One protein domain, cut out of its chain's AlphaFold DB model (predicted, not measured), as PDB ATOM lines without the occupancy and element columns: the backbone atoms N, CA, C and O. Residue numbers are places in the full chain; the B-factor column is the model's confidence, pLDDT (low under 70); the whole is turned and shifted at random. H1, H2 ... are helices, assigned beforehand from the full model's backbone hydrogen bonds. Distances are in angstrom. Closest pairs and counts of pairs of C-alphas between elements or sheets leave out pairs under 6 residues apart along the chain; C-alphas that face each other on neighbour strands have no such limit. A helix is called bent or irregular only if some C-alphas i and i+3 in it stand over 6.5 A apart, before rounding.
ATOM      1  N   GLY A 519       1.459  44.757  -1.829       93.88
ATOM      2  CA  GLY A 519       0.623  43.557  -1.719       93.88
ATOM      3  C   GLY A 519       0.546  42.733  -3.012       93.88
ATOM      4  O   GLY A 519      -0.064  41.665  -3.013       93.88
ATOM      5  N   ARG A 520       1.132  43.215  -4.118       92.88
ATOM      6  CA  ARG A 520       1.294  42.448  -5.366       92.88
ATOM      7  C   ARG A 520       2.558  41.591  -5.365       92.88
ATOM      8  O   ARG A 520       2.620  40.620  -6.110       92.88
ATOM      9  N   ASN A 521       3.534  41.918  -4.520       95.00
ATOM     10  CA  ASN A 521       4.709  41.089  -4.314       95.00
ATOM     11  C   ASN A 521       4.319  39.862  -3.477       95.00
ATOM     12  O   ASN A 521       3.905  39.987  -2.324       95.00
ATOM     13  N   GLU A 522       4.457  38.669  -4.052       95.50
ATOM     14  CA  GLU A 522       4.057  37.417  -3.402       95.50
ATOM     15  C   GLU A 522       4.816  37.150  -2.097       95.50
ATOM     16  O   GLU A 522       4.229  36.621  -1.151       95.50
ATOM     17  N   ALA A 523       6.089  37.550  -2.013       95.69
ATOM     18  CA  ALA A 523       6.892  37.388  -0.806       95.69
ATOM     19  C   ALA A 523       6.357  38.262   0.339       95.69
ATOM     20  O   ALA A 523       6.174  37.766   1.454       95.69
ATOM     21  N   GLU A 524       6.017  39.527   0.063       97.81
ATOM     22  CA  GLU A 524       5.406  40.416   1.062       97.81
ATOM     23  C   GLU A 524       3.978  39.986   1.408       97.81
ATOM     24  O   GLU A 524       3.618  39.951   2.583       97.81
ATOM     25  N   ALA A 525       3.174  39.574   0.424       96.38
ATOM     26  CA  ALA A 525       1.833  39.057   0.682       96.38
ATOM     27  C   ALA A 525       1.872  37.798   1.566       96.38
ATOM     28  O   ALA A 525       1.058  37.653   2.479       96.38
ATOM     29  N   LYS A 526       2.835  36.895   1.333       97.19
ATOM     30  CA  LYS A 526       3.057  35.708   2.167       97.19
ATOM     31  C   LYS A 526       3.522  36.084   3.572       97.19
ATOM     32  O   LYS A 526       2.971  35.541   4.529       97.19
ATOM     33  N   ARG A 527       4.476  37.018   3.703       97.44
ATOM     34  CA  ARG A 527       4.926  37.550   5.000       97.44
ATOM     35  C   ARG A 527       3.737  38.074   5.796       97.44
ATOM     36  O   ARG A 527       3.485  37.589   6.894       97.44
ATOM     37  N   MET A 528       2.958  38.982   5.215       97.50
ATOM     38  CA  MET A 528       1.821  39.579   5.909       97.50
ATOM     39  C   MET A 528       0.779  38.529   6.310       97.50
ATOM     40  O   MET A 528       0.338  38.517   7.450       97.50
ATOM     41  N   ARG A 529       0.430  37.576   5.434       97.44
ATOM     42  CA  ARG A 529      -0.481  36.475   5.813       97.44
ATOM     43  C   ARG A 529       0.048  35.631   6.976       97.44
ATOM     44  O   ARG A 529      -0.758  35.105   7.730       97.44
ATOM     45  N   SER A 530       1.368  35.484   7.111       97.50
ATOM     46  CA  SER A 530       1.986  34.727   8.210       97.50
ATOM     47  C   SER A 530       2.089  35.497   9.532       97.50
ATOM     48  O   SER A 530       2.229  34.875  10.579       97.50
ATOM     49  N   GLU A 531       2.011  36.829   9.495       97.38
ATOM     50  CA  GLU A 531       2.064  37.694  10.683       97.38
ATOM     51  C   GLU A 531       0.701  37.846  11.376       97.38
ATOM     52  O   GLU A 531       0.641  38.275  12.527       97.38
ATOM     53  N   HIS A 532      -0.385  37.455  10.703       97.75
ATOM     54  CA  HIS A 532      -1.755  37.566  11.202       97.75
ATOM     55  C   HIS A 532      -2.430  36.189  11.324       97.75
ATOM     56  O   HIS A 532      -2.014  35.226  10.674       97.75
ATOM     57  N   PRO A 533      -3.491  36.059  12.144       98.06
ATOM     58  CA  PRO A 533      -4.271  34.828  12.230       98.06
ATOM     59  C   PRO A 533      -4.788  34.361  10.865       98.06
ATOM     60  O   PRO A 533      -5.187  35.166  10.025       98.06
ATOM     61  N   VAL A 534      -4.884  33.040  10.678       96.75
ATOM     62  CA  VAL A 534      -5.337  32.419   9.415       96.75
ATOM     63  C   VAL A 534      -6.717  32.927   8.972       96.75
ATOM     64  O   VAL A 534      -6.965  33.060   7.778       96.75
ATOM     65  N   ALA A 535      -7.591  33.281   9.921       97.38
ATOM     66  CA  ALA A 535      -8.909  33.860   9.646       97.38
ATOM     67  C   ALA A 535      -8.858  35.196   8.874       97.38
ATOM     68  O   ALA A 535      -9.851  35.593   8.271       97.38
ATOM     69  N   GLU A 536      -7.719  35.890   8.878       97.44
ATOM     70  CA  GLU A 536      -7.532  37.179   8.211       97.44
ATOM     71  C   GLU A 536      -6.811  37.073   6.857       97.44
ATOM     72  O   GLU A 536      -6.649  38.094   6.182       97.44
ATOM     73  N   ALA A 537      -6.400  35.871   6.435       95.25
ATOM     74  CA  ALA A 537      -5.522  35.656   5.278       95.25
ATOM     75  C   ALA A 537      -6.033  36.291   3.966       95.25
ATOM     76  O   ALA A 537      -5.228  36.787   3.170       95.25
ATOM     77  N   ASP A 538      -7.356  36.337   3.778       94.69
ATOM     78  CA  ASP A 538      -8.019  36.925   2.602       94.69
ATOM     79  C   ASP A 538      -8.260  38.439   2.722       94.69
ATOM     80  O   ASP A 538      -8.607  39.110   1.748       94.69
ATOM     81  N   THR A 539      -8.096  38.996   3.922       96.94
ATOM     82  CA  THR A 539      -8.368  40.412   4.223       96.94
ATOM     83  C   THR A 539      -7.110  41.243   4.443       96.94
ATOM     84  O   THR A 539      -7.138  42.448   4.200       96.94
ATOM     85  N   VAL A 540      -6.001  40.611   4.842       97.31
ATOM     86  CA  VAL A 540      -4.697  41.257   5.055       97.31
ATOM     87  C   VAL A 540      -4.224  41.981   3.792       97.31
ATOM     88  O   VAL A 540      -3.877  43.162   3.849       97.31
ATOM     89  N   ILE A 541      -4.300  41.311   2.637       97.12
ATOM     90  CA  ILE A 541      -4.090  41.907   1.315       97.12
ATOM     91  C   ILE A 541      -5.367  41.751   0.497       97.12
ATOM     92  O   ILE A 541      -5.797  40.639   0.209       97.12
ATOM     93  N   MET A 542      -5.929  42.867   0.035       95.44
ATOM     94  CA  MET A 542      -7.085  42.878  -0.857       95.44
ATOM     95  C   MET A 542      -6.769  43.727  -2.082       95.44
ATOM     96  O   MET A 542      -6.366  44.882  -1.955       95.44
ATOM     97  N   ARG A 543      -6.984  43.189  -3.289       93.94
ATOM     98  CA  ARG A 543      -6.702  43.899  -4.558       93.94
ATOM     99  C   ARG A 543      -5.244  44.394  -4.649       93.94
ATOM    100  O   ARG A 543      -4.983  45.490  -5.144       93.94
ATOM    101  N   GLY A 544      -4.308  43.603  -4.118       92.81
ATOM    102  CA  GLY A 544      -2.879  43.934  -4.063       92.81
ATOM    103  C   GLY A 544      -2.504  45.034  -3.064       92.81
ATOM    104  O   GLY A 544      -1.393  45.540  -3.134       92.81
ATOM    105  N   ARG A 545      -3.413  45.423  -2.158       97.00
ATOM    106  CA  ARG A 545      -3.236  46.518  -1.191       97.00
ATOM    107  C   ARG A 545      -3.498  46.047   0.236       97.00
ATOM    108  O   ARG A 545      -4.419  45.259   0.460       97.00
ATOM    109  N   VAL A 546      -2.764  46.583   1.208       97.88
ATOM    110  CA  VAL A 546      -2.960  46.309   2.640       97.88
ATOM    111  C   VAL A 546      -4.360  46.741   3.065       97.88
ATOM    112  O   VAL A 546      -4.756  47.898   2.873       97.88
ATOM    113  N   LEU A 547      -5.138  45.788   3.588       97.19
ATOM    114  CA  LEU A 547      -6.556  45.944   3.947       97.19
ATOM    115  C   LEU A 547      -7.414  46.580   2.829       97.19
ATOM    116  O   LEU A 547      -8.435  47.223   3.090       97.19
ATOM    117  N   GLY A 548      -6.975  46.457   1.573       95.00
ATOM    118  CA  GLY A 548      -7.623  47.037   0.399       95.00
ATOM    119  C   GLY A 548      -7.437  48.540   0.195       95.00
ATOM    120  O   GLY A 548      -8.110  49.081  -0.688       95.00
ATOM    121  N   GLY A 549      -6.576  49.201   0.979       93.69
ATOM    122  CA  GLY A 549      -6.380  50.654   0.961       93.69
ATOM    123  C   GLY A 549      -4.962  51.100   0.601       93.69
ATOM    124  O   GLY A 549      -4.784  51.826  -0.379       93.69
ATOM    125  N   LEU A 550      -3.968  50.692   1.392       96.50
ATOM    126  CA  LEU A 550      -2.582  51.151   1.254       96.50
ATOM    127  C   LEU A 550      -1.812  50.288   0.248       96.50
ATOM    128  O   LEU A 550      -1.941  49.067   0.257       96.50
ATOM    129  N   GLU A 551      -1.058  50.925  -0.645       95.88
ATOM    130  CA  GLU A 551      -0.252  50.236  -1.660       95.88
ATOM    131  C   GLU A 551       1.020  49.604  -1.063       95.88
ATOM    132  O   GLU A 551       1.151  48.377  -1.163       95.88
ATOM    133  N   PRO A 552       1.896  50.365  -0.372       97.88
ATOM    134  CA  PRO A 552       3.062  49.782   0.270       97.88
ATOM    135  C   PRO A 552       2.670  48.930   1.485       97.88
ATOM    136  O   PRO A 552       1.817  49.280   2.299       97.88
ATOM    137  N   ARG A 560      -2.813  54.681  11.183       95.12
ATOM    138  CA  ARG A 560      -4.138  54.063  11.014       95.12
ATOM    139  C   ARG A 560      -4.113  52.546  10.755       95.12
ATOM    140  O   ARG A 560      -5.142  51.897  10.934       95.12
ATOM    141  N   TYR A 561      -2.980  51.999  10.307       97.56
ATOM    142  CA  TYR A 561      -2.740  50.561  10.130       97.56
ATOM    143  C   TYR A 561      -1.921  49.949  11.280       97.56
ATOM    144  O   TYR A 561      -1.706  48.738  11.294       97.56
ATOM    145  N   LYS A 562      -1.463  50.769  12.237       98.00
ATOM    146  CA  LYS A 562      -0.604  50.375  13.367       98.00
ATOM    147  C   LYS A 562      -1.317  50.464  14.717       98.00
ATOM    148  O   LYS A 562      -1.069  49.649  15.596       98.00
ATOM    149  N   TRP A 563      -2.206  51.439  14.879       97.50
ATOM    150  CA  TRP A 563      -3.006  51.658  16.080       97.50
ATOM    151  C   TRP A 563      -4.303  50.855  16.052       97.50
ATOM    152  O   TRP A 563      -4.920  50.692  14.996       97.50
ATOM    153  N   ASP A 564      -4.772  50.437  17.224       96.75
ATOM    154  CA  ASP A 564      -6.103  49.858  17.374       96.75
ATOM    155  C   ASP A 564      -7.222  50.894  17.151       96.75
ATOM    156  O   ASP A 564      -7.009  52.112  17.148       96.75
ATOM    157  N   ARG A 565      -8.446  50.395  16.945       95.31
ATOM    158  CA  ARG A 565      -9.620  51.224  16.642       95.31
ATOM    159  C   ARG A 565      -9.953  52.207  17.768       95.31
ATOM    160  O   ARG A 565     -10.250  53.364  17.482       95.31
ATOM    161  N   SER A 566      -9.886  51.764  19.023       94.94
ATOM    162  CA  SER A 566     -10.242  52.591  20.180       94.94
ATOM    163  C   SER A 566      -9.246  53.733  20.373       94.94
ATOM    164  O   SER A 566      -9.635  54.869  20.645       94.94
ATOM    165  N   LEU A 567      -7.955  53.456  20.189       95.06
ATOM    166  CA  LEU A 567      -6.908  54.467  20.227       95.06
ATOM    167  C   LEU A 567      -7.079  55.502  19.108       95.06
ATOM    168  O   LEU A 567      -6.996  56.698  19.383       95.06
ATOM    169  N   GLN A 568      -7.365  55.062  17.877       94.88
ATOM    170  CA  GLN A 568      -7.642  55.970  16.758       94.88
ATOM    171  C   GLN A 568      -8.807  56.912  17.068       94.88
ATOM    172  O   GLN A 568      -8.677  58.121  16.900       94.88
ATOM    173  N   GLU A 569      -9.924  56.381  17.567       92.94
ATOM    174  CA  GLU A 569     -11.099  57.184  17.917       92.94
ATOM    175  C   GLU A 569     -10.781  58.252  18.971       92.94
ATOM    176  O   GLU A 569     -11.147  59.413  18.784       92.94
ATOM    177  N   ARG A 570     -10.045  57.897  20.033       93.25
ATOM    178  CA  ARG A 570      -9.643  58.854  21.080       93.25
ATOM    179  C   ARG A 570      -8.692  59.930  20.563       93.25
ATOM    180  O   ARG A 570      -8.882  61.104  20.874       93.25
ATOM    181  N   LEU A 571      -7.701  59.553  19.753       92.00
ATOM    182  CA  LEU A 571      -6.762  60.503  19.149       92.00
ATOM    183  C   LEU A 571      -7.472  61.487  18.214       92.00
ATOM    184  O   LEU A 571      -7.206  62.688  18.265       92.00
ATOM    185  N   TYR A 572      -8.382  60.993  17.373       91.81
ATOM    186  CA  TYR A 572      -9.123  61.836  16.435       91.81
ATOM    187  C   TYR A 572     -10.066  62.788  17.160       91.81
ATOM    188  O   TYR A 572     -10.139  63.959  16.796       91.81
ATOM    189  N   GLU A 573     -10.741  62.316  18.205       89.81
ATOM    190  CA  GLU A 573     -11.613  63.160  19.019       89.81
ATOM    191  C   GLU A 573     -10.834  64.261  19.751       89.81
ATOM    192  O   GLU A 573     -11.283  65.404  19.799       89.81
ATOM    193  N   ALA A 574      -9.648  63.941  20.280       87.25
ATOM    194  CA  ALA A 574      -8.846  64.892  21.042       87.25
ATOM    195  C   ALA A 574      -8.127  65.931  20.163       87.25
ATOM    196  O   ALA A 574      -8.050  67.103  20.541       87.25
ATOM    197  N   PHE A 575      -7.562  65.512  19.021       86.94
ATOM    198  CA  PHE A 575      -6.570  66.314  18.292       86.94
ATOM    199  C   PHE A 575      -6.974  66.754  16.887       86.94
ATOM    200  O   PHE A 575      -6.327  67.657  16.355       86.94
ATOM    201  N   LEU A 576      -8.009  66.178  16.266       85.75
ATOM    202  CA  LEU A 576      -8.417  66.613  14.928       85.75
ATOM    203  C   LEU A 576      -9.446  67.752  14.977       85.75
ATOM    204  O   LEU A 576     -10.407  67.700  15.749       85.75
ATOM    205  N   PRO A 577      -9.308  68.777  14.115       80.88
ATOM    206  CA  PRO A 577     -10.343  69.786  13.939       80.88
ATOM    207  C   PRO A 577     -11.670  69.145  13.503       80.88
ATOM    208  O   PRO A 577     -11.740  68.506  12.457       80.88
ATOM    209  N   GLY A 578     -12.730  69.318  14.295       79.50
ATOM    210  CA  GLY A 578     -14.034  68.671  14.070       79.50
ATOM    211  C   GLY A 578     -14.144  67.238  14.615       79.50
ATOM    212  O   GLY A 578     -15.136  66.558  14.348       79.50
ATOM    213  N   GLY A 579     -13.157  66.795  15.402       82.94
ATOM    214  CA  GLY A 579     -13.158  65.511  16.098       82.94
ATOM    215  C   GLY A 579     -13.159  64.316  15.148       82.94
ATOM    216  O   GLY A 579     -12.729  64.400  13.992       82.94
ATOM    217  N   ARG A 580     -13.705  63.187  15.614       80.06
ATOM    218  CA  ARG A 580     -13.770  61.940  14.828       80.06
ATOM    219  C   ARG A 580     -14.483  62.072  13.478       80.06
ATOM    220  O   ARG A 580     -14.195  61.307  12.564       80.06
ATOM    221  N   ALA A 581     -15.422  63.014  13.350       78.56
ATOM    222  CA  ALA A 581     -16.242  63.176  12.149       78.56
ATOM    223  C   ALA A 581     -15.439  63.702  10.947       78.56
ATOM    224  O   ALA A 581     -15.813  63.451   9.804       78.56
ATOM    225  N   SER A 582     -14.323  64.390  11.204       75.00
ATOM    226  CA  SER A 582     -13.413  64.894  10.169       75.00
ATOM    227  C   SER A 582     -12.378  63.863   9.709       75.00
ATOM    228  O   SER A 582     -11.655  64.106   8.742       75.00
ATOM    229  N   ALA A 583     -12.270  62.720  10.395       81.31
ATOM    230  CA  ALA A 583     -11.278  61.694  10.106       81.31
ATOM    231  C   ALA A 583     -11.822  60.628   9.150       81.31
ATOM    232  O   ALA A 583     -12.999  60.262   9.178       81.31
ATOM    233  N   ARG A 584     -10.937  60.038   8.339       84.75
ATOM    234  CA  ARG A 584     -11.284  58.816   7.605       84.75
ATOM    235  C   ARG A 584     -11.505  57.684   8.622       84.75
ATOM    236  O   ARG A 584     -10.628  57.471   9.462       84.75
ATOM    237  N   PRO A 585     -12.602  56.910   8.525       86.50
ATOM    238  CA  PRO A 585     -12.835  55.811   9.450       86.50
ATOM    239  C   PRO A 585     -11.699  54.772   9.387       86.50
ATOM    240  O   PRO A 585     -11.088  54.570   8.319       86.50
ATOM    241  N   PRO A 586     -11.406  54.082  10.507       89.69
ATOM    242  CA  PRO A 586     -10.413  53.016  10.514       89.69
ATOM    243  C   PRO A 586     -10.798  51.908   9.521       89.69
ATOM    244  O   PRO A 586     -11.997  51.669   9.321       89.69
ATOM    245  N   PRO A 587      -9.822  51.221   8.892       92.69
ATOM    246  CA  PRO A 587     -10.105  50.164   7.925       92.69
ATOM    247  C   PRO A 587     -11.106  49.130   8.461       92.69
ATOM    248  O   PRO A 587     -11.100  48.785   9.646       92.69
ATOM    249  N   LYS A 588     -11.987  48.632   7.583       92.50
ATOM    250  CA  LYS A 588     -13.068  47.708   7.965       92.50
ATOM    251  C   LYS A 588     -12.529  46.434   8.625       92.50
ATOM    252  O   LYS A 588     -13.071  46.009   9.635       92.50
ATOM    253  N   TYR A 589     -11.453  45.873   8.076       95.38
ATOM    254  CA  TYR A 589     -10.848  44.612   8.520       95.38
ATOM    255  C   TYR A 589      -9.649  44.806   9.460       95.38
ATOM    256  O   TYR A 589      -8.816  43.920   9.570       95.38
ATOM    257  N   LEU A 590      -9.544  45.961  10.127       96.38
ATOM    258  CA  LEU A 590      -8.507  46.219  11.128       96.38
ATOM    259  C   LEU A 590      -8.808  45.423  12.414       96.38
ATOM    260  O   LEU A 590      -9.543  45.917  13.273       96.38
ATOM    261  N   GLN A 591      -8.283  44.201  12.514       96.06
ATOM    262  CA  GLN A 591      -8.531  43.249  13.607       96.06
ATOM    263  C   GLN A 591      -7.312  43.086  14.525       96.06
ATOM    264  O   GLN A 591      -7.420  43.354  15.720       96.06
ATOM    265  N   THR A 592      -6.150  42.716  13.976       97.25
ATOM    266  CA  THR A 592      -4.894  42.464  14.704       97.25
ATOM    267  C   THR A 592      -3.768  43.422  14.280       97.25
ATOM    268  O   THR A 592      -2.744  42.986  13.757       97.25
ATOM    269  N   PRO A 593      -3.918  44.749  14.475       97.06
ATOM    270  CA  PRO A 593      -2.830  45.680  14.191       97.06
ATOM    271  C   PRO A 593      -1.597  45.385  15.071       97.06
ATOM    272  O   PRO A 593      -1.755  44.920  16.203       97.06
ATOM    273  N   PRO A 594      -0.378  45.712  14.601       97.56
ATOM    274  CA  PRO A 594      -0.071  46.457  13.375       97.56
ATOM    275  C   PRO A 594      -0.040  45.593  12.100       97.56
ATOM    276  O   PRO A 594       0.454  44.476  12.127       97.56
ATOM    277  N   TYR A 595      -0.495  46.151  10.971       98.06
ATOM    278  CA  TYR A 595      -0.417  45.525   9.633       98.06
ATOM    279  C   TYR A 595       0.719  46.081   8.764       98.06
ATOM    280  O   TYR A 595       1.047  45.517   7.728       98.06
ATOM    281  N   VAL A 596       1.289  47.227   9.135       97.06
ATOM    282  CA  VAL A 596       2.347  47.908   8.375       97.06
ATOM    283  C   VAL A 596       3.535  48.121   9.299       97.06
ATOM    284  O   VAL A 596       3.364  48.500  10.458       97.06
TER     285      VAL A 596
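AT A GLANCE: This is residues 519 to 552 and 560 to 596 of the 833 residues of the protein "Protein serine/threonine phosphatase 2C" of Tilletiaria anomala (strain ATCC 24038 / CBS 436.72 / UBC 951) (UniProt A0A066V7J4). Two small pairs of helices, H1 with H2 and H3 with H4, sit at opposite ends of a lengthened shape, with stretches of no named element between them. From H4, residues 583 to 596 fold back toward the first pair; residues 541 to 552 follow H2. The printed part has 71 residues, with four named helices in the order H1, H2, H3, H4 and no named strand. Its class is all helix, though under half of the residues, 32 of 71, are in named elements. The whole is only just compact, close to loose, with a radius of gyration of the C-alphas of 13.4 A, and only just elongated, with spans of 40 by 20 by 15 A.

IN THESE COORDINATES: H1, residues 522 to 531, begins at C-alpha 522 (4.057, 37.417, -3.402) and is 14.2 A long. H2, residues 534 to 540, is 9.9 A long and irregular: C-alphas 535 and 538 are 7.7 A apart. H3, residues 565 to 575, is 15.5 A long. H4, residues 579 to 582, is 6.0 A long and ends at C-alpha 582 (-13.413, 64.894, 10.169).

HOW THE PARTS SIT: H1 and H2 touch, their closest C-alphas, of Arg 529 and Ala 537, 5.1 A apart, at a steep tilt of 47 degrees, opposite ways. Residues 541 to 542 pair with 545 to 546, antiparallel. H3 and H4 touch, their closest C-alphas, of Glu 573 and Gly 579, 4.1 A apart. H1 and H2 are each apart from H3 and H4. In H1 and H3 every O i to N i+4 pair is within hydrogen-bond range; in H2 1 of 3 is, beside 2 of 4 O i to N i+3 pairs, and H4 is too short for an O i to N i+4 pair.

THE WHOLE: The C-alphas farthest apart, of Ala 523 and Gly 578, are 40.5 A apart. Residues 553 to 559 are not printed, on the link across the cut from H2 to H3; C-alphas 552 and 560 are 13.6 A apart. The links H1 to H2 and H3 to H4 are tight. Mean pLDDT of the printed part is 93.5, and no printed residue is under 70.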